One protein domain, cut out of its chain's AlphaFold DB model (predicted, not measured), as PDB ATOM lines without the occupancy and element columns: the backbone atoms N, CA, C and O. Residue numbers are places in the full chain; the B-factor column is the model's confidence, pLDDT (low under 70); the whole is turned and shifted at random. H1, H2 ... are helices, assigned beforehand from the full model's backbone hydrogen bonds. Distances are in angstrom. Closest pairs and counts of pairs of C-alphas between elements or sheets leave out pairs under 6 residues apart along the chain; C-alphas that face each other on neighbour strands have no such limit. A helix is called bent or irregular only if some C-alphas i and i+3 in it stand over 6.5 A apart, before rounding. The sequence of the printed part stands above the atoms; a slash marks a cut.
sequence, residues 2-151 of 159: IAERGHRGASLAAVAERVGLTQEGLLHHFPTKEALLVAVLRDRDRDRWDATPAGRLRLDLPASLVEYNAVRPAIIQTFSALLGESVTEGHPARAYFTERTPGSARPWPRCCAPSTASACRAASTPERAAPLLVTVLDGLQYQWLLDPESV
ATOM      1  N   ILE A   2       9.285  31.591 -41.565       52.03
ATOM      2  CA  ILE A   2       7.844  31.605 -41.939       52.03
ATOM      3  C   ILE A   2       7.686  31.828 -43.455       52.03
ATOM      4  O   ILE A   2       6.992  31.075 -44.129       52.03
ATOM      5  N   ALA A   3       8.459  32.769 -44.011       48.78
ATOM      6  CA  ALA A   3       8.548  33.029 -45.452       48.78
ATOM      7  C   ALA A   3       9.296  31.949 -46.274       48.78
ATOM      8  O   ALA A   3       9.303  32.038 -47.494       48.78
ATOM      9  N   GLU A   4       9.877  30.920 -45.638       51.00
ATOM     10  CA  GLU A   4      10.658  29.858 -46.321       51.00
ATOM     11  C   GLU A   4      10.076  28.446 -46.117       51.00
ATOM     12  O   GLU A   4      10.252  27.587 -46.970       51.00
ATOM     13  N   ARG A   5       9.404  28.178 -44.986       52.38
ATOM     14  CA  ARG A   5       8.912  26.845 -44.580       52.38
ATOM     15  C   ARG A   5       7.393  26.782 -44.359       52.38
ATOM     16  O   ARG A   5       6.860  25.716 -44.053       52.38
ATOM     17  N   GLY A   6       6.700  27.910 -44.507       54.28
ATOM     18  CA  GLY A   6       5.240  28.003 -44.461       54.28
ATOM     19  C   GLY A   6       4.635  27.729 -43.083       54.28
ATOM     20  O   GLY A   6       5.332  27.521 -42.087       54.28
ATOM     21  N   HIS A   7       3.302  27.711 -43.038       56.72
ATOM     22  CA  HIS A   7       2.516  27.532 -41.816       56.72
ATOM     23  C   HIS A   7       2.863  26.240 -41.059       56.72
ATOM     24  O   HIS A   7       2.980  26.270 -39.840       56.72
ATOM     25  N   ARG A   8       3.102  25.108 -41.739       59.25
ATOM     26  CA  ARG A   8       3.464  23.841 -41.069       59.25
ATOM     27  C   ARG A   8       4.918  23.785 -40.595       59.25
ATOM     28  O   ARG A   8       5.176  23.203 -39.547       59.25
ATOM     29  N   GLY A   9       5.853  24.399 -41.321       56.97
ATOM     30  CA  GLY A   9       7.286  24.309 -41.027       56.97
ATOM     31  C   GLY A   9       7.832  25.381 -40.080       56.97
ATOM     32  O   GLY A   9       8.968  25.259 -39.624       56.97
ATOM     33  N   ALA A  10       7.054  26.419 -39.764       63.22
ATOM     34  CA  ALA A  10       7.408  27.392 -38.738       63.22
ATOM     35  C   ALA A  10       7.016  26.880 -37.344       63.22
ATOM     36  O   ALA A  10       5.833  26.841 -36.995       63.22
ATOM     37  N   SER A  11       7.996  26.489 -36.530       72.62
ATOM     38  CA  SER A  11       7.806  26.332 -35.084       72.62
ATOM     39  C   SER A  11       8.233  27.618 -34.375       72.62
ATOM     40  O   SER A  11       9.180  28.280 -34.800       72.62
ATOM     41  N   LEU A  12       7.545  27.978 -33.285       75.88
ATOM     42  CA  LEU A  12       7.932  29.117 -32.442       75.88
ATOM     43  C   LEU A  12       9.385  28.992 -31.964       75.88
ATOM     44  O   LEU A  12      10.117  29.974 -31.984       75.88
ATOM     45  N   ALA A  13       9.813  27.773 -31.626       75.81
ATOM     46  CA  ALA A  13      11.187  27.466 -31.239       75.81
ATOM     47  C   ALA A  13      12.202  27.863 -32.322       75.81
ATOM     48  O   ALA A  13      13.146  28.595 -32.043       75.81
ATOM     49  N   ALA A  14      11.969  27.460 -33.574       76.56
ATOM     50  CA  ALA A  14      12.881  27.783 -34.665       76.56
ATOM     51  C   ALA A  14      12.843  29.281 -35.031       76.56
ATOM     52  O   ALA A  14      13.821  29.818 -35.551       76.56
ATOM     53  N   VAL A  15      11.715  29.975 -34.806       80.38
ATOM     54  CA  VAL A  15      11.652  31.435 -34.994       80.38
ATOM     55  C   VAL A  15      12.497  32.114 -33.926       80.38
ATOM     56  O   VAL A  15      13.325  32.949 -34.280       80.38
ATOM     57  N   ALA A  16      12.316  31.727 -32.662       83.88
ATOM     58  CA  ALA A  16      13.027  32.278 -31.515       83.88
ATOM     59  C   ALA A  16      14.545  32.123 -31.672       83.88
ATOM     60  O   ALA A  16      15.267  33.116 -31.611       83.88
ATOM     61  N   GLU A  17      15.003  30.914 -32.010       83.44
ATOM     62  CA  GLU A  17      16.414  30.609 -32.272       83.44
ATOM     63  C   GLU A  17      17.025  31.566 -33.306       83.44
ATOM     64  O   GLU A  17      18.100  32.126 -33.099       83.44
ATOM     65  N   ARG A  18      16.306  31.830 -34.402       80.12
ATOM     66  CA  ARG A  18      16.818  32.652 -35.504       80.12
ATOM     67  C   ARG A  18      16.879  34.145 -35.191       80.12
ATOM     68  O   ARG A  18      17.659  34.853 -35.821       80.12
ATOM     69  N   VAL A  19      16.056  34.624 -34.260       84.12
ATOM     70  CA  VAL A  19      16.073  36.024 -33.804       84.12
ATOM     71  C   VAL A  19      16.854  36.209 -32.501       84.12
ATOM     72  O   VAL A  19      16.837  37.298 -31.935       84.12
ATOM     73  N   GLY A  20      17.545  35.166 -32.023       87.06
ATOM     74  CA  GLY A  20      18.340  35.219 -30.796       87.06
ATOM     75  C   GLY A  20      17.504  35.328 -29.517       87.06
ATOM     76  O   GLY A  20      17.994  35.836 -28.512       87.06
ATOM     77  N   LEU A  21      16.248  34.876 -29.547       90.38
ATOM     78  CA  LEU A  21      15.355  34.829 -28.391       90.38
ATOM     79  C   LEU A  21      15.177  33.391 -27.895       90.38
ATOM     80  O   LEU A  21      15.312  32.423 -28.644       90.38
ATOM     81  N   THR A  22      14.800  33.243 -26.628       91.62
ATOM     82  CA  THR A  22      14.259  31.975 -26.128       91.62
ATOM     83  C   THR A  22      12.822  31.798 -26.620       91.62
ATOM     84  O   THR A  22      12.127  32.775 -26.910       91.62
ATOM     85  N   GLN A  23      12.337  30.555 -26.697       87.69
ATOM     86  CA  GLN A  23      10.935  30.301 -27.045       87.69
ATOM     87  C   GLN A  23       9.977  30.999 -26.066       87.69
ATOM     88  O   GLN A  23       8.977  31.566 -26.492       87.69
ATOM     89  N   GLU A  24      10.304  31.000 -24.773       90.00
ATOM     90  CA  GLU A  24       9.546  31.711 -23.738       90.00
ATOM     91  C   GLU A  24       9.572  33.233 -23.944       90.00
ATOM     92  O   GLU A  24       8.529  33.882 -23.891       90.00
ATOM     93  N   GLY A  25      10.733  33.802 -24.284       90.56
ATOM     94  CA  GLY A  25      10.864  35.221 -24.620       90.56
ATOM     95  C   GLY A  25      10.045  35.610 -25.852       90.56
ATOM     96  O   GLY A  25       9.410  36.659 -25.866       90.56
ATOM     97  N   LEU A  26       9.976  34.743 -26.867       90.12
ATOM     98  CA  LEU A  26       9.112  34.963 -28.030       90.12
ATOM     99  C   LEU A  26       7.620  34.869 -27.663       90.12
ATOM    100  O   LEU A  26       6.823  35.676 -28.142       90.12
ATOM    101  N   LEU A  27       7.249  33.916 -26.802       91.25
ATOM    102  CA  LEU A  27       5.877  33.733 -26.316       91.25
ATOM    103  C   LEU A  27       5.372  34.924 -25.493       91.25
ATOM    104  O   LEU A  27       4.178  35.210 -25.516       91.25
ATOM    105  N   HIS A  28       6.267  35.655 -24.823       91.12
ATOM    106  CA  HIS A  28       5.917  36.903 -24.143       91.12
ATOM    107  C   HIS A  28       5.363  37.964 -25.113       91.12
ATOM    108  O   HIS A  28       4.462  38.720 -24.756       91.12
ATOM    109  N   HIS A  29       5.863  37.999 -26.351       89.50
ATOM    110  CA  HIS A  29       5.379  38.909 -27.394       89.50
ATOM    111  C   HIS A  29       4.197  38.332 -28.179       89.50
ATOM    112  O   HIS A  29       3.270  39.058 -28.536       89.50
ATOM    113  N   PHE A  30       4.237  37.029 -28.462       90.50
ATOM    114  CA  PHE A  30       3.243  36.338 -29.272       90.50
ATOM    115  C   PHE A  30       2.770  35.081 -28.543       90.50
ATOM    116  O   PHE A  30       3.415  34.039 -28.654       90.50
ATOM    117  N   PRO A  31       1.634  35.143 -27.827       88.44
ATOM    118  CA  PRO A  31       1.221  34.077 -26.916       88.44
ATOM    119  C   PRO A  31       0.929  32.745 -27.619       88.44
ATOM    120  O   PRO A  31       0.938  31.697 -26.980       88.44
ATOM    121  N   THR A  32       0.683  32.764 -28.934       88.38
ATOM    122  CA  THR A  32       0.528  31.558 -29.750       88.38
ATOM    123  C   THR A  32       1.232  31.699 -31.098       88.38
ATOM    124  O   THR A  32       1.588  32.797 -31.543       88.38
ATOM    125  N   LYS A  33       1.404  30.569 -31.793       84.69
ATOM    126  CA  LYS A  33       1.935  30.543 -33.159       84.69
ATOM    127  C   LYS A  33       1.032  31.330 -34.109       84.69
ATOM    128  O   LYS A  33       1.530  32.061 -34.957       84.69
ATOM    129  N   GLU A  34      -0.278  31.218 -33.947       87.56
ATOM    130  CA  GLU A  34      -1.278  31.933 -34.740       87.56
ATOM    131  C   GLU A  34      -1.143  33.441 -34.523       87.56
ATOM    132  O   GLU A  34      -1.153  34.187 -35.497       87.56
ATOM    133  N   ALA A  35      -0.931  33.894 -33.281       88.38
ATOM    134  CA  ALA A  35      -0.701  35.308 -32.978       88.38
ATOM    135  C   ALA A  35       0.556  35.853 -33.682       88.38
ATOM    136  O   ALA A  35       0.514  36.935 -34.271       88.38
ATOM    137  N   LEU A  36       1.649  35.082 -33.691       88.62
ATOM    138  CA  LEU A  36       2.862  35.431 -34.436       88.62
ATOM    139  C   LEU A  36       2.602  35.495 -35.947       88.62
ATOM    140  O   LEU A  36       3.001  36.453 -36.608       88.62
ATOM    141  N   LEU A  37       1.942  34.484 -36.513       87.38
ATOM    142  CA  LEU A  37       1.673  34.447 -37.949       87.38
ATOM    143  C   LEU A  37       0.730  35.583 -38.373       87.38
ATOM    144  O   LEU A  37       0.959  36.200 -39.409       87.38
ATOM    145  N   VAL A  38      -0.268  35.926 -37.553       89.31
ATOM    146  CA  VAL A  38      -1.120  37.108 -37.755       89.31
ATOM    147  C   VAL A  38      -0.292  38.391 -37.737       89.31
ATOM    148  O   VAL A  38      -0.500  39.248 -38.591       89.31
ATOM    149  N   ALA A  39       0.668  38.535 -36.820       88.56
ATOM    150  CA  ALA A  39       1.544  39.706 -36.786       88.56
ATOM    151  C   ALA A  39       2.389  39.836 -38.065       88.56
ATOM    152  O   ALA A  39       2.471  40.923 -38.633       88.56
ATOM    153  N   VAL A  40       2.928  38.723 -38.576       86.12
ATOM    154  CA  VAL A  40       3.643  38.684 -39.867       86.12
ATOM    155  C   VAL A  40       2.731  39.083 -41.029       86.12
ATOM    156  O   VAL A  40       3.146  39.817 -41.926       86.12
ATOM    157  N   LEU A  41       1.478  38.622 -41.028       85.06
ATOM    158  CA  LEU A  41       0.511  38.990 -42.058       85.06
ATOM    159  C   LEU A  41       0.110  40.471 -41.980       85.06
ATOM    160  O   LEU A  41      -0.006  41.116 -43.018       85.06
ATOM    161  N   ARG A  42      -0.040  41.036 -40.775       85.69
ATOM    162  CA  ARG A  42      -0.297  42.473 -40.579       85.69
ATOM    163  C   ARG A  42       0.852  43.341 -41.086       85.69
ATOM    164  O   ARG A  42       0.596  44.390 -41.669       85.69
ATOM    165  N   ASP A  43       2.090  42.911 -40.870       83.12
ATOM    166  CA  ASP A  43       3.285  43.606 -41.354       83.12
ATOM    167  C   ASP A  43       3.345  43.633 -42.892       83.12
ATOM    168  O   ASP A  43       3.387  44.704 -43.493       83.12
ATOM    169  N   ARG A  44       3.162  42.467 -43.534       78.69
ATOM    170  CA  ARG A  44       3.004  42.342 -44.998       78.69
ATOM    171  C   ARG A  44       1.971  43.321 -45.560       78.69
ATOM    172  O   ARG A  44       2.149  43.913 -46.625       78.69
ATOM    173  N   ASP A  45       0.828  43.367 -44.902       75.69
ATOM    174  CA  ASP A  45      -0.356  44.068 -45.371       75.69
ATOM    175  C   ASP A  45      -0.219  45.589 -45.229       75.69
ATOM    176  O   ASP A  45      -0.691  46.340 -46.089       75.69
ATOM    177  N   ARG A  46       0.493  46.042 -44.189       72.62
ATOM    178  CA  ARG A  46       0.920  47.436 -44.024       72.62
ATOM    179  C   ARG A  46       1.745  47.884 -45.227       72.62
ATOM    180  O   ARG A  46       1.345  48.827 -45.906       72.62
ATOM    181  N   ASP A  47       2.807  47.150 -45.554       66.88
ATOM    182  CA  ASP A  47       3.692  47.469 -46.681       66.88
ATOM    183  C   ASP A  47       2.940  47.534 -48.013       66.88
ATOM    184  O   ASP A  47       3.216  48.380 -48.861       66.88
ATOM    185  N   ARG A  48       1.949  46.659 -48.209       67.12
ATOM    186  CA  ARG A  48       1.217  46.557 -49.473       67.12
ATOM    187  C   ARG A  48       0.163  47.650 -49.657       67.12
ATOM    188  O   ARG A  48       0.056  48.214 -50.749       67.12
ATOM    189  N   TRP A  49      -0.649  47.923 -48.636       61.09
ATOM    190  CA  TRP A  49      -1.763  48.870 -48.771       61.09
ATOM    191  C   TRP A  49      -1.405  50.305 -48.402       61.09
ATOM    192  O   TRP A  49      -2.038  51.206 -48.944       61.09
ATOM    193  N   ASP A  50      -0.395  50.546 -47.560       56.72
ATOM    194  CA  ASP A  50       0.088  51.912 -47.299       56.72
ATOM    195  C   ASP A  50       0.985  52.444 -48.419       56.72
ATOM    196  O   ASP A  50       1.000  53.647 -48.670       56.72
ATOM    197  N   ALA A  51       1.659  51.567 -49.169       52.19
ATOM    198  CA  ALA A  51       2.444  51.968 -50.336       52.19
ATOM    199  C   ALA A  51       1.593  52.323 -51.571       52.19
ATOM    200  O   ALA A  51       2.144  52.703 -52.604       52.19
ATOM    201  N   THR A  52       0.261  52.193 -51.509       52.06
ATOM    202  CA  THR A  52      -0.623  52.514 -52.637       52.06
ATOM    203  C   THR A  52      -1.164  53.941 -52.493       52.06
ATOM    204  O   THR A  52      -1.979  54.187 -51.602       52.06
ATOM    205  N   PRO A  53      -0.782  54.896 -53.366       48.78
ATOM    206  CA  PRO A  53      -1.307  56.255 -53.302       48.78
ATOM    207  C   PRO A  53      -2.832  56.262 -53.448       48.78
ATOM    208  O   PRO A  53      -3.388  55.652 -54.367       48.78
ATOM    209  N   ALA A  54      -3.517  56.980 -52.557       50.59
ATOM    210  CA  ALA A  54      -4.966  57.111 -52.608       50.59
ATOM    211  C   ALA A  54      -5.419  57.705 -53.958       50.59
ATOM    212  O   ALA A  54      -4.925  58.742 -54.399       50.59
ATOM    213  N   GLY A  55      -6.400  57.069 -54.606       46.91
ATOM    214  CA  GLY A  55      -7.132  57.667 -55.729       46.91
ATOM    215  C   GLY A  55      -6.793  57.181 -57.141       46.91
ATOM    216  O   GLY A  55      -7.302  57.776 -58.089       46.91
ATOM    217  N   ARG A  56      -5.987  56.126 -57.318       49.00
ATOM    218  CA  ARG A  56      -5.807  55.479 -58.631       49.00
ATOM    219  C   ARG A  56      -6.169  53.999 -58.590       49.00
ATOM    220  O   ARG A  56      -5.730  53.273 -57.700       49.00
ATOM    221  N   LEU A  57      -6.906  53.551 -59.610       52.06
ATOM    222  CA  LEU A  57      -6.983  52.133 -59.946       52.06
ATOM    223  C   LEU A  57      -5.610  51.684 -60.424       52.06
ATOM    224  O   LEU A  57      -5.131  52.147 -61.459       52.06
ATOM    225  N   ARG A  58      -4.996  50.771 -59.686       59.34
ATOM    226  CA  ARG A  58      -3.838  50.032 -60.165       59.34
ATOM    227  C   ARG A  58      -4.342  48.819 -60.937       59.34
ATOM    228  O   ARG A  58      -4.605  47.772 -60.357       59.34
ATOM    229  N   LEU A  59      -4.557  48.987 -62.243       61.69
ATOM    230  CA  LEU A  59      -4.903  47.872 -63.142       61.69
ATOM    231  C   LEU A  59      -3.805  46.794 -63.165       61.69
ATOM    232  O   LEU A  59      -4.067  45.650 -63.510       61.69
ATOM    233  N   ASP A  60      -2.599  47.155 -62.736       66.94
ATOM    234  CA  ASP A  60      -1.445  46.294 -62.520       66.94
ATOM    235  C   ASP A  60      -1.462  45.554 -61.167       66.94
ATOM    236  O   ASP A  60      -0.541  44.790 -60.891       66.94
ATOM    237  N   LEU A  61      -2.485  45.731 -60.315       70.94
ATOM    238  CA  LEU A  61      -2.603  45.016 -59.032       70.94
ATOM    239  C   LEU A  61      -2.507  43.490 -59.172       70.94
ATOM    240  O   LEU A  61      -1.808  42.892 -58.354       70.94
ATOM    241  N   PRO A  62      -3.157  42.845 -60.162       72.75
ATOM    242  CA  PRO A  62      -2.975  41.418 -60.408       72.75
ATOM    243  C   PRO A  62      -1.529  41.059 -60.781       72.75
ATOM    244  O   PRO A  62      -0.986  40.123 -60.207       72.75
ATOM    245  N   ALA A  63      -0.879  41.835 -61.664       74.94
ATOM    246  CA  ALA A  63       0.525  41.636 -62.062       74.94
ATOM    247  C   ALA A  63       1.466  41.724 -60.859       74.94
ATOM    248  O   ALA A  63       2.184  40.779 -60.540       74.94
ATOM    249  N   SER A  64       1.362  42.831 -60.122       75.31
ATOM    250  CA  SER A  64       2.148  43.095 -58.917       75.31
ATOM    251  C   SER A  64       1.922  42.024 -57.849       75.31
ATOM    252  O   SER A  64       2.823  41.704 -57.080       75.31
ATOM    253  N   LEU A  65       0.708  41.470 -57.770       76.75
ATOM    254  CA  LEU A  65       0.379  40.398 -56.838       76.75
ATOM    255  C   LEU A  65       1.047  39.078 -57.229       76.75
ATOM    256  O   LEU A  65       1.575  38.403 -56.352       76.75
ATOM    257  N   VAL A  66       1.056  38.724 -58.513       80.12
ATOM    258  CA  VAL A  66       1.741  37.519 -59.003       80.12
ATOM    259  C   VAL A  66       3.252  37.623 -58.790       80.12
ATOM    260  O   VAL A  66       3.847  36.705 -58.229       80.12
ATOM    261  N   GLU A  67       3.862  38.761 -59.125       80.88
ATOM    262  CA  GLU A  67       5.290  39.015 -58.876       80.88
ATOM    263  C   GLU A  67       5.631  38.936 -57.381       80.88
ATOM    264  O   GLU A  67       6.595  38.279 -56.980       80.88
ATOM    265  N   TYR A  68       4.799  39.550 -56.533       77.19
ATOM    266  CA  TYR A  68       4.950  39.486 -55.082       77.19
ATOM    267  C   TYR A  68       4.833  38.051 -54.548       77.19
ATOM    268  O   TYR A  68       5.586  37.650 -53.658       77.19
ATOM    269  N   ASN A  69       3.885  37.271 -55.071       80.56
ATOM    270  CA  ASN A  69       3.691  35.882 -54.670       80.56
ATOM    271  C   ASN A  69       4.904  35.024 -55.039       80.56
ATOM    272  O   ASN A  69       5.366  34.246 -54.201       80.56
ATOM    273  N   ALA A  70       5.452  35.213 -56.243       80.81
ATOM    274  CA  ALA A  70       6.590  34.456 -56.756       80.81
ATOM    275  C   ALA A  70       7.830  34.567 -55.858       80.81
ATOM    276  O   ALA A  70       8.521  33.576 -55.631       80.81
ATOM    277  N   VAL A  71       8.079  35.742 -55.271       81.06
ATOM    278  CA  VAL A  71       9.207  35.938 -54.346       81.06
ATOM    279  C   VAL A  71       8.927  35.459 -52.917       81.06
ATOM    280  O   VAL A  71       9.859  35.320 -52.125       81.06
ATOM    281  N   ARG A  72       7.659  35.226 -52.538       80.06
ATOM    282  CA  ARG A  72       7.237  34.936 -51.149       80.06
ATOM    283  C   ARG A  72       6.176  33.818 -51.045       80.06
ATOM    284  O   ARG A  72       5.193  33.985 -50.313       80.06
ATOM    285  N   PRO A  73       6.368  32.641 -51.673       78.75
ATOM    286  CA  PRO A  73       5.346  31.589 -51.733       78.75
ATOM    287  C   PRO A  73       4.886  31.111 -50.348       78.75
ATOM    288  O   PRO A  73       3.695  30.911 -50.113       78.75
ATOM    289  N   ALA A  74       5.799  30.996 -49.382       80.25
ATOM    290  CA  ALA A  74       5.450  30.494 -48.054       80.25
ATOM    291  C   ALA A  74       4.625  31.489 -47.210       80.25
ATOM    292  O   ALA A  74       3.894  31.083 -46.301       80.25
ATOM    293  N   ILE A  75       4.702  32.790 -47.519       82.06
ATOM    294  CA  ILE A  75       3.819  33.799 -46.916       82.06
ATOM    295  C   ILE A  75       2.396  33.612 -47.448       82.06
ATOM    296  O   ILE A  75       1.448  33.660 -46.669       82.06
ATOM    297  N   ILE A  76       2.245  33.334 -48.746       83.62
ATOM    298  CA  ILE A  76       0.938  33.084 -49.371       83.62
ATOM    299  C   ILE A  76       0.322  31.782 -48.865       83.62
ATOM    300  O   ILE A  76      -0.866  31.749 -48.555       83.62
ATOM    301  N   GLN A  77       1.127  30.737 -48.678       83.69
ATOM    302  CA  GLN A  77       0.686  29.502 -48.022       83.69
ATOM    303  C   GLN A  77       0.198  29.762 -46.593       83.69
ATOM    304  O   GLN A  77      -0.867  29.286 -46.207       83.69
ATOM    305  N   THR A  78       0.953  30.547 -45.816       84.88
ATOM    306  CA  THR A  78       0.576  30.917 -44.444       84.88
ATOM    307  C   THR A  78      -0.729  31.699 -44.401       84.88
ATOM    308  O   THR A  78      -1.609  31.375 -43.609       84.88
ATOM    309  N   PHE A  79      -0.866  32.691 -45.279       86.38
ATOM    310  CA  PHE A  79      -2.098  33.447 -45.456       86.38
ATOM    311  C   PHE A  79      -3.280  32.525 -45.785       86.38
ATOM    312  O   PHE A  79      -4.307  32.585 -45.118       86.38
ATOM    313  N   SER A  80      -3.108  31.638 -46.768       86.50
ATOM    314  CA  SER A  80      -4.161  30.757 -47.282       86.50
ATOM    315  C   SER A  80      -4.652  29.749 -46.240       86.50
ATOM    316  O   SER A  80      -5.856  29.521 -46.130       86.50
ATOM    317  N   ALA A  81      -3.734  29.171 -45.459       86.38
ATOM    318  CA  ALA A  81      -4.068  28.257 -44.367       86.38
ATOM    319  C   ALA A  81      -4.819  28.981 -43.241       86.38
ATOM    320  O   ALA A  81      -5.913  28.568 -42.866       86.38
ATOM    321  N   LEU A  82      -4.284  30.114 -42.769       88.00
ATOM    322  CA  LEU A  82      -4.905  30.877 -41.686       88.00
ATOM    323  C   LEU A  82      -6.264  31.455 -42.067       88.00
ATOM    324  O   LEU A  82      -7.136  31.538 -41.209       88.00
ATOM    325  N   LEU A  83      -6.459  31.853 -43.326       88.25
ATOM    326  CA  LEU A  83      -7.761  32.303 -43.809       88.25
ATOM    327  C   LEU A  83      -8.781  31.164 -43.716       88.25
ATOM    328  O   LEU A  83      -9.851  31.358 -43.141       88.25
ATOM    329  N   GLY A  84      -8.419  29.966 -44.184       87.88
ATOM    330  CA  GLY A  84      -9.257  28.771 -44.073       87.88
ATOM    331  C   GLY A  84      -9.575  28.377 -42.628       87.88
ATOM    332  O   GLY A  84     -10.708  28.025 -42.329       87.88
ATOM    333  N   GLU A  85      -8.618  28.485 -41.709       88.62
ATOM    334  CA  GLU A  85      -8.823  28.181 -40.284       88.62
ATOM    335  C   GLU A  85      -9.639  29.270 -39.567       88.62
ATOM    336  O   GLU A  85     -10.428  28.978 -38.670       88.62
ATOM    337  N   SER A  86      -9.521  30.531 -39.997       90.00
ATOM    338  CA  SER A  86     -10.162  31.680 -39.342       90.00
ATOM    339  C   SER A  86     -11.692  31.675 -39.359       90.00
ATOM    340  O   SER A  86     -12.323  32.388 -38.572       90.00
ATOM    341  N   VAL A  87     -12.301  30.888 -40.251       88.56
ATOM    342  CA  VAL A  87     -13.762  30.769 -40.344       88.56
ATOM    343  C   VAL A  87     -14.339  29.862 -39.255       88.56
ATOM    344  O   VAL A  87     -15.550  29.890 -39.033       88.56
ATOM    345  N   THR A  88     -13.489  29.101 -38.559       89.62
ATOM    346  CA  THR A  88     -13.874  28.279 -37.407       89.62
ATOM    347  C   THR A  88     -14.128  29.138 -36.162       89.62
ATOM    348  O   THR A  88     -13.685  30.286 -36.058       89.62
ATOM    349  N   GLU A  89     -14.905  28.605 -35.219       86.69
ATOM    350  CA  GLU A  89     -15.295  29.325 -34.006       86.69
ATOM    351  C   GLU A  89     -14.087  29.603 -33.093       86.69
ATOM    352  O   GLU A  89     -13.237  28.742 -32.884       86.69
ATOM    353  N   GLY A  90     -13.993  30.825 -32.557       84.19
ATOM    354  CA  GLY A  90     -12.947  31.205 -31.598       84.19
ATOM    355  C   GLY A  90     -11.531  31.364 -32.169       84.19
ATOM    356  O   GLY A  90     -10.602  31.611 -31.402       84.19
ATOM    357  N   HIS A  91     -11.337  31.255 -33.488       87.06
ATOM    358  CA  HIS A  91      -9.996  31.301 -34.070       87.06
ATOM    359  C   HIS A  91      -9.320  32.686 -33.900       87.06
ATOM    360  O   HIS A  91      -9.880  33.693 -34.354       87.06
ATOM    361  N   PRO A  92      -8.086  32.779 -33.357       85.94
ATOM    362  CA  PRO A  92      -7.407  34.058 -33.091       85.94
ATOM    363  C   PRO A  92      -7.210  34.948 -34.327       85.94
ATOM    364  O   PRO A  92      -7.224  36.174 -34.237       85.94
ATOM    365  N   ALA A  93      -7.056  34.341 -35.509       88.56
ATOM    366  CA  ALA A  93      -6.875  35.083 -36.760       88.56
ATOM    367  C   ALA A  93      -8.165  35.723 -37.306       88.56
ATOM    368  O   ALA A  93      -8.088  36.543 -38.221       88.56
ATOM    369  N   ARG A  94      -9.344  35.389 -36.759       89.44
ATOM    370  CA  ARG A  94     -10.637  35.887 -37.258       89.44
ATOM    371  C   ARG A  94     -10.699  37.413 -37.289       89.44
ATOM    372  O   ARG A  94     -11.150  37.981 -38.285       89.44
ATOM    373  N   ALA A  95     -10.216  38.072 -36.235       88.25
ATOM    374  CA  ALA A  95     -10.202  39.534 -36.150       88.25
ATOM    375  C   ALA A  95      -9.398  40.159 -37.299       88.25
ATOM    376  O   ALA A  95      -9.899  41.029 -38.003       88.25
ATOM    377  N   TYR A  96      -8.200  39.633 -37.570       86.44
ATOM    378  CA  TYR A  96      -7.345  40.109 -38.657       86.44
ATOM    379  C   TYR A  96      -8.028  40.015 -40.033       86.44
ATOM    380  O   TYR A  96      -8.055  41.004 -40.764       86.44
ATOM    381  N   PHE A  97      -8.636  38.876 -40.382       85.19
ATOM    382  CA  PHE A  97      -9.309  38.726 -41.683       85.19
ATOM    383  C   PHE A  97     -10.608  39.537 -41.793       85.19
ATOM    384  O   PHE A  97     -10.954  40.009 -42.880       85.19
ATOM    385  N   THR A  98     -11.302  39.759 -40.674       83.31
ATOM    386  CA  THR A  98     -12.502  40.610 -40.641       83.31
ATOM    387  C   THR A  98     -12.136  42.083 -40.831       83.31
ATOM    388  O   THR A  98     -12.742  42.760 -41.653       83.31
ATOM    389  N   GLU A  99     -11.100  42.567 -40.139       78.19
ATOM    390  CA  GLU A  99     -10.579  43.936 -40.274       78.19
ATOM    391  C   GLU A  99     -10.018  44.202 -41.680       78.19
ATOM    392  O   GLU A  99     -10.214  45.272 -42.248       78.19
ATOM    393  N   ARG A 100      -9.361  43.210 -42.282       73.31
ATOM    394  CA  ARG A 100      -8.816  43.288 -43.644       73.31
ATOM    395  C   ARG A 100      -9.894  43.435 -44.721       73.31
ATOM    396  O   ARG A 100      -9.620  43.980 -45.791       73.31
ATOM    397  N   THR A 101     -11.113  42.967 -44.452       63.72
ATOM    398  CA  THR A 101     -12.244  43.157 -45.361       63.72
ATOM    399  C   THR A 101     -12.688  44.627 -45.275       63.72
ATOM    400  O   THR A 101     -12.992  45.105 -44.183       63.72
ATOM    401  N   PRO A 102     -12.731  45.379 -46.391       55.81
ATOM    402  CA  PRO A 102     -12.741  46.851 -46.400       55.81
ATOM    403  C   PRO A 102     -14.032  47.539 -45.906       55.81
ATOM    404  O   PRO A 102     -14.250  48.715 -46.179       55.81
ATOM    405  N   GLY A 103     -14.865  46.849 -45.122       48.91
ATOM    406  CA  GLY A 103     -15.895  47.474 -44.289       48.91
ATOM    407  C   GLY A 103     -15.330  48.210 -43.064       48.91
ATOM    408  O   GLY A 103     -16.058  48.973 -42.433       48.91
ATOM    409  N   SER A 104     -14.047  48.021 -42.732       44.22
ATOM    410  CA  SER A 104     -13.391  48.723 -41.627       44.22
ATOM    411  C   SER A 104     -12.505  49.876 -42.134       44.22
ATOM    412  O   SER A 104     -11.458  49.669 -42.732       44.22
ATOM    413  N   ALA A 105     -12.995  51.110 -41.957       45.12
ATOM    414  CA  ALA A 105     -12.283  52.387 -41.757       45.12
ATOM    415  C   ALA A 105     -11.018  52.776 -42.574       45.12
ATOM    416  O   ALA A 105     -10.429  53.816 -42.277       45.12
ATOM    417  N   ARG A 106     -10.573  52.032 -43.593       49.47
ATOM    418  CA  ARG A 106      -9.380  52.369 -44.388       49.47
ATOM    419  C   ARG A 106      -9.797  53.073 -45.683       49.47
ATOM    420  O   ARG A 106     -10.588  52.503 -46.438       49.47
ATOM    421  N   PRO A 107      -9.284  54.280 -45.988       47.88
ATOM    422  CA  PRO A 107      -9.568  54.942 -47.254       47.88
ATOM    423  C   PRO A 107      -8.962  54.120 -48.394       47.88
ATOM    424  O   PRO A 107      -7.755  54.136 -48.626       47.88
ATOM    425  N   TRP A 108      -9.804  53.361 -49.091       51.00
ATOM    426  CA  TRP A 108      -9.385  52.613 -50.266       51.00
ATOM    427  C   TRP A 108      -9.107  53.569 -51.432       51.00
ATOM    428  O   TRP A 108      -9.794  54.591 -51.572       51.00
ATOM    429  N   PRO A 109      -8.130  53.264 -52.306       52.22
ATOM    430  CA  PRO A 109      -7.922  54.041 -53.513       52.22
ATOM    431  C   PRO A 109      -9.229  54.105 -54.301       52.22
ATOM    432  O   PRO A 109      -9.861  53.074 -54.551       52.22
ATOM    433  N   ARG A 110      -9.643  55.311 -54.712       51.56
ATOM    434  CA  ARG A 110     -10.742  55.452 -55.673       51.56
ATOM    435  C   ARG A 110     -10.382  54.575 -56.864       51.56
ATOM    436  O   ARG A 110      -9.368  54.803 -57.520       51.56
ATOM    437  N   CYS A 111     -11.197  53.555 -57.097       51.69
ATOM    438  CA  CYS A 111     -10.912  52.475 -58.032       51.69
ATOM    439  C   CYS A 111     -10.956  52.924 -59.495       51.69
ATOM    440  O   CYS A 111     -11.106  52.082 -60.366       51.69
ATOM    441  N   CYS A 112     -10.903  54.222 -59.808       51.19
ATOM    442  CA  CYS A 112     -11.150  54.713 -61.158       51.19
ATOM    443  C   CYS A 112     -10.314  55.950 -61.437       51.19
ATOM    444  O   CYS A 112     -10.345  56.921 -60.678       51.19
ATOM    445  N   ALA A 113      -9.595  55.917 -62.558       53.62
ATOM    446  CA  ALA A 113      -9.009  57.111 -63.138       53.62
ATOM    447  C   ALA A 113     -10.129  58.109 -63.506       53.62
ATOM    448  O   ALA A 113     -11.263  57.687 -63.756       53.62
ATOM    449  N   PRO A 114      -9.844  59.421 -63.595       55.03
ATOM    450  CA  PRO A 114     -10.841  60.417 -63.993       55.03
ATOM    451  C   PRO A 114     -11.559  60.067 -65.307       55.03
ATOM    452  O   PRO A 114     -12.757  60.310 -65.430       55.03
ATOM    453  N   SER A 115     -10.849  59.428 -66.245       53.62
ATOM    454  CA  SER A 115     -11.357  58.997 -67.553       53.62
ATOM    455  C   SER A 115     -12.327  57.809 -67.505       53.62
ATOM    456  O   SER A 115     -13.178  57.698 -68.381       53.62
ATOM    457  N   THR A 116     -12.254  56.942 -66.488       54.00
ATOM    458  CA  THR A 116     -13.144  55.771 -66.321       54.00
ATOM    459  C   THR A 116     -14.147  55.938 -65.181       54.00
ATOM    460  O   THR A 116     -14.970  55.061 -64.916       54.00
ATOM    461  N   ALA A 117     -14.123  57.092 -64.510       56.34
ATOM    462  CA  ALA A 117     -14.928  57.358 -63.329       56.34
ATOM    463  C   ALA A 117     -16.445  57.324 -63.597       56.34
ATOM    464  O   ALA A 117     -17.200  57.001 -62.687       56.34
ATOM    465  N   SER A 118     -16.919  57.630 -64.811       55.25
ATOM    466  CA  SER A 118     -18.341  57.499 -65.181       55.25
ATOM    467  C   SER A 118     -18.785  56.035 -65.283       55.25
ATOM    468  O   SER A 118     -19.789  55.675 -64.675       55.25
ATOM    469  N   ALA A 119     -18.009  55.187 -65.964       52.56
ATOM    470  CA  ALA A 119     -18.287  53.755 -66.114       52.56
ATOM    471  C   ALA A 119     -18.224  53.013 -64.770       52.56
ATOM    472  O   ALA A 119     -19.098  52.214 -64.447       52.56
ATOM    473  N   CYS A 120     -17.243  53.347 -63.934       50.03
ATOM    474  CA  CYS A 120     -17.166  52.811 -62.584       50.03
ATOM    475  C   CYS A 120     -18.317  53.249 -61.678       50.03
ATOM    476  O   CYS A 120     -18.877  52.421 -60.969       50.03
ATOM    477  N   ARG A 121     -18.666  54.548 -61.677       53.62
ATOM    478  CA  ARG A 121     -19.771  55.070 -60.855       53.62
ATOM    479  C   ARG A 121     -21.112  54.465 -61.262       53.62
ATOM    480  O   ARG A 121     -21.975  54.318 -60.406       53.62
ATOM    481  N   ALA A 122     -21.268  54.102 -62.535       54.25
ATOM    482  CA  ALA A 122     -22.431  53.371 -63.024       54.25
ATOM    483  C   ALA A 122     -22.451  51.899 -62.562       54.25
ATOM    484  O   ALA A 122     -23.528  51.336 -62.398       54.25
ATOM    485  N   ALA A 123     -21.283  51.288 -62.325       53.84
ATOM    486  CA  ALA A 123     -21.157  49.876 -61.959       53.84
ATOM    487  C   ALA A 123     -21.154  49.613 -60.439       53.84
ATOM    488  O   ALA A 123     -21.610  48.558 -60.005       53.84
ATOM    489  N   SER A 124     -20.624  50.519 -59.607       56.53
ATOM    490  CA  SER A 124     -20.637  50.387 -58.137       56.53
ATOM    491  C   SER A 124     -20.133  51.649 -57.425       56.53
ATOM    492  O   SER A 124     -19.306  52.400 -57.945       56.53
ATOM    493  N   THR A 125     -20.608  51.892 -56.198       61.72
ATOM    494  CA  THR A 125     -19.996  52.907 -55.326       61.72
ATOM    495  C   THR A 125     -18.641  52.388 -54.808       61.72
ATOM    496  O   THR A 125     -18.468  51.168 -54.704       61.72
ATOM    497  N   PRO A 126     -17.662  53.254 -54.485       58.41
ATOM    498  CA  PRO A 126     -16.357  52.831 -53.958       58.41
ATOM    499  C   PRO A 126     -16.454  51.874 -52.763       58.41
ATOM    500  O   PRO A 126     -15.669  50.934 -52.654       58.41
ATOM    501  N   GLU A 127     -17.472  52.063 -51.925       63.03
ATOM    502  CA  GLU A 127     -17.776  51.254 -50.743       63.03
ATOM    503  C   GLU A 127     -18.169  49.812 -51.105       63.03
ATOM    504  O   GLU A 127     -18.007  48.907 -50.294       63.03
ATOM    505  N   ARG A 128     -18.659  49.575 -52.329       66.81
ATOM    506  CA  ARG A 128     -18.969  48.237 -52.862       66.81
ATOM    507  C   ARG A 128     -17.850  47.681 -53.741       66.81
ATOM    508  O   ARG A 128     -17.613  46.479 -53.728       66.81
ATOM    509  N   ALA A 129     -17.153  48.539 -54.484       67.50
ATOM    510  CA  ALA A 129     -16.086  48.130 -55.395       67.50
ATOM    511  C   ALA A 129     -14.837  47.617 -54.657       67.50
ATOM    512  O   ALA A 129     -14.241  46.625 -55.073       67.50
ATOM    513  N   ALA A 130     -14.455  48.262 -53.550       67.69
ATOM    514  CA  ALA A 130     -13.266  47.885 -52.785       67.69
ATOM    515  C   ALA A 130     -13.354  46.466 -52.181       67.69
ATOM    516  O   ALA A 130     -12.422  45.689 -52.400       67.69
ATOM    517  N   PRO A 131     -14.449  46.065 -51.496       71.69
ATOM    518  CA  PRO A 131     -14.619  44.684 -51.040       71.69
ATOM    519  C   PRO A 131     -14.515  43.663 -52.169       71.69
ATOM    520  O   PRO A 131     -13.796  42.680 -52.028       71.69
ATOM    521  N   LEU A 132     -15.162  43.929 -53.307       74.75
ATOM    522  CA  LEU A 132     -15.129  43.031 -54.461       74.75
ATOM    523  C   LEU A 132     -13.712  42.865 -55.013       74.75
ATOM    524  O   LEU A 132     -13.291  41.745 -55.293       74.75
ATOM    525  N   LEU A 133     -12.952  43.955 -55.125       73.69
ATOM    526  CA  LEU A 133     -11.570  43.895 -55.590       73.69
ATOM    527  C   LEU A 133     -10.671  43.127 -54.609       73.69
ATOM    528  O   LEU A 133      -9.860  42.319 -55.052       73.69
ATOM    529  N   VAL A 134     -10.835  43.304 -53.292       75.00
ATOM    530  CA  VAL A 134     -10.120  42.489 -52.289       75.00
ATOM    531  C   VAL A 134     -10.451  41.011 -52.453       75.00
ATOM    532  O   VAL A 134      -9.535  40.197 -52.534       75.00
ATOM    533  N   THR A 135     -11.734  40.664 -52.583       80.06
ATOM    534  CA  THR A 135     -12.167  39.278 -52.793       80.06
ATOM    535  C   THR A 135     -11.566  38.678 -54.065       80.06
ATOM    536  O   THR A 135     -11.088  37.546 -54.036       80.06
ATOM    537  N   VAL A 136     -11.520  39.435 -55.167       81.94
ATOM    538  CA  VAL A 136     -10.875  38.999 -56.419       81.94
ATOM    539  C   VAL A 136      -9.372  38.778 -56.223       81.94
ATOM    540  O   VAL A 136      -8.845  37.750 -56.645       81.94
ATOM    541  N   LEU A 137      -8.672  39.700 -55.556       79.94
ATOM    542  CA  LEU A 137      -7.233  39.578 -55.288       79.94
ATOM    543  C   LEU A 137      -6.905  38.418 -54.334       79.94
ATOM    544  O   LEU A 137      -5.842  37.805 -54.447       79.94
ATOM    545  N   ASP A 138      -7.784  38.106 -53.388       82.62
ATOM    546  CA  ASP A 138      -7.639  36.938 -52.520       82.62
ATOM    547  C   ASP A 138      -7.869  35.638 -53.292       82.62
ATOM    548  O   ASP A 138      -7.052  34.723 -53.192       82.62
ATOM    549  N   GLY A 139      -8.901  35.583 -54.138       84.75
ATOM    550  CA  GLY A 139      -9.132  34.456 -55.044       84.75
ATOM    551  C   GLY A 139      -7.948  34.201 -55.982       84.75
ATOM    552  O   GLY A 139      -7.530  33.056 -56.146       84.75
ATOM    553  N   LEU A 140      -7.343  35.264 -56.520       86.06
ATOM    554  CA  LEU A 140      -6.160  35.170 -57.378       86.06
ATOM    555  C   LEU A 140      -4.960  34.547 -56.654       86.06
ATOM    556  O   LEU A 140      -4.242  33.739 -57.235       86.06
ATOM    557  N   GLN A 141      -4.740  34.892 -55.379       84.75
ATOM    558  CA  GLN A 141      -3.664  34.295 -54.578       84.75
ATOM    559  C   GLN A 141      -3.866  32.792 -54.381       84.75
ATOM    560  O   GLN A 141      -2.897  32.041 -54.459       84.75
ATOM    561  N   TYR A 142      -5.107  32.356 -54.150       86.06
ATOM    562  CA  TYR A 142      -5.434  30.934 -54.042       86.06
ATOM    563  C   TYR A 142      -5.230  30.191 -55.361       86.06
ATOM    564  O   TYR A 142      -4.627  29.123 -55.359       86.06
ATOM    565  N   GLN A 143      -5.703  30.752 -56.476       85.94
ATOM    566  CA  GLN A 143      -5.527  30.146 -57.798       85.94
ATOM    567  C   GLN A 143      -4.046  30.035 -58.162       85.94
ATOM    568  O   GLN A 143      -3.596  28.953 -58.523       85.94
ATOM    569  N   TRP A 144      -3.272  31.103 -57.950       87.44
ATOM    570  CA  TRP A 144      -1.823  31.087 -58.154       87.44
ATOM    571  C   TRP A 144      -1.125  30.036 -57.284       87.44
ATOM    572  O   TRP A 144      -0.182  29.397 -57.729       87.44
ATOM    573  N   LEU A 145      -1.577  29.829 -56.042       84.50
ATOM    574  CA  LEU A 145      -0.977  28.827 -55.159       84.50
ATOM    575  C   LEU A 145      -1.218  27.386 -55.646       84.50
ATOM    576  O   LEU A 145      -0.392  26.515 -55.380       84.50
ATOM    577  N   LEU A 146      -2.348  27.139 -56.315       85.94
ATOM    578  CA  LEU A 146      -2.716  25.828 -56.857       85.94
ATOM    579  C   LEU A 146      -2.062  25.559 -58.216       85.94
ATOM    580  O   LEU A 146      -1.594  24.450 -58.453       85.94
ATOM    581  N   ASP A 147      -2.040  26.566 -59.086       86.81
ATOM    582  CA  ASP A 147      -1.466  26.495 -60.425       86.81
ATOM    583  C   ASP A 147      -0.882  27.869 -60.813       86.81
ATOM    584  O   ASP A 147      -1.598  28.721 -61.356       86.81
ATOM    585  N   PRO A 148       0.413  28.108 -60.529       82.06
ATOM    586  CA  PRO A 148       1.073  29.370 -60.851       82.06
ATOM    587  C   PRO A 148       1.062  29.707 -62.348       82.06
ATOM    588  O   PRO A 148       1.008  30.885 -62.699       82.06
ATOM    589  N   GLU A 149       1.087  28.693 -63.220       80.31
ATOM    590  CA  GLU A 149       1.164  28.855 -64.678       80.31
ATOM    591  C   GLU A 149      -0.184  29.288 -65.270       80.31
ATOM    592  O   GLU A 149      -0.228  30.020 -66.257       80.31
ATOM    593  N   SER A 150      -1.300  28.908 -64.634       78.69
ATOM    594  CA  SER A 150      -2.644  29.358 -65.035       78.69
ATOM    595  C   SER A 150      -2.878  30.860 -64.841       78.69
ATOM    596  O   SER A 150      -3.773  31.441 -65.461       78.69
ATOM    597  N   VAL A 151      -2.066  31.507 -63.998       72.38
ATOM    598  CA  VAL A 151      -2.175  32.927 -63.654       72.38
ATOM    599  C   VAL A 151      -1.021  33.709 -64.286       72.38
ATOM    600  O   VAL A 151      -0.248  34.393 -63.615       72.38
TER     601      VAL A 151
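AT A GLANCE: This is residues 2 to 151 of the 159 residues of the protein "Transcriptional regulator" of Streptomyces azureus (UniProt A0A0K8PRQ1). The model is an elongated assembly of crossed helices, in which H6 crosses H4 and the last part of H9, two long helices that stand apart from each other; H7 runs the same way as H4, and H5 lies beside H9. At one end of the long axis H2 and H3 make a small head, with H1 packed on H6, and at the opposite end lies H8, which touches no helix. The printed part has 150 residues with nine named helices, H1 to H9 in order along the chain, and no named strand: the class is all helix. It is only just compact, close to loose, with a radius of gyration of the C-alphas of 17.4 A and spans of 57 by 35 by 28 A.

IN THESE COORDINATES: H1, residues 2 to 9, begins at C-alpha 2 at (7.844, 31.605, -41.939) and is irregular, with C-alphas 4 and 7 9.6 A apart. H2 is residues 12 to 18 and H3 residues 23 to 29. H4, residues 33 to 50, is 25.7 A long and ends at C-alpha 50 at (0.088, 51.912, -47.299). H5, residues 61 to 71, spans 15.6 A, and H6, residues 73 to 86, spans 19.9 A. H7 is residues 94 to 100 and H8 residues 117 to 123. H9, residues 126 to 146, is the longest at 30.4 A and ends at C-alpha 146 at (-2.716, 25.828, -56.857).

HOW THE PARTS SIT: H6 is the hub, touching four helices. H1 touches it, the closest C-alphas being those of Gly 6 and Ala 74, 4.4 A apart. H4 touches it with residues 34 to 41 alone, at a steep tilt of 65 degrees; the closest C-alphas are those of Leu 41 and Phe 79, 7.0 A apart. H6 and H7 only just touch, with 3 pairs of C-alphas within 8 A, closest at Ser 86 and Arg 94, 4.7 A. H9 touches H6 with residues 141 to 145 alone, closest at the C-alphas of Ser 80 and Tyr 142, 6.9 A, at a steep tilt of 63 degrees. H5 touches H9, the same way, at a shallow tilt of 34.6 degrees, only just short of steep; the closest C-alphas are those of Pro 62 and Leu 137, 6.9 A apart. H2 and H3 touch, about perpendicular at 81 degrees, with the C-alphas of Ala 13 and Gln 23 closest at 5.1 A. H3 and H4 are near each other. H8 and H9 are only just apart, their closest C-alphas 8.5 A from each other. Every O i to N i+4 pair is within hydrogen-bond range in H2, H4, H5, H6, H7 and H8; the counts are 2 of 4 in H1, 2 of 3 in H3 and 15 of 17 in H9.

THE WHOLE: The two C-alphas farthest apart, those of Thr 22 and Ser 118, are 56.9 A from each other. The printed part has no cut, and the link from H7 to H8, residues 101 to 116, is long. The mean pLDDT of the printed part is 73.5, and residues 2 to 10, 47 to 60 and 101 to 130 are under 70.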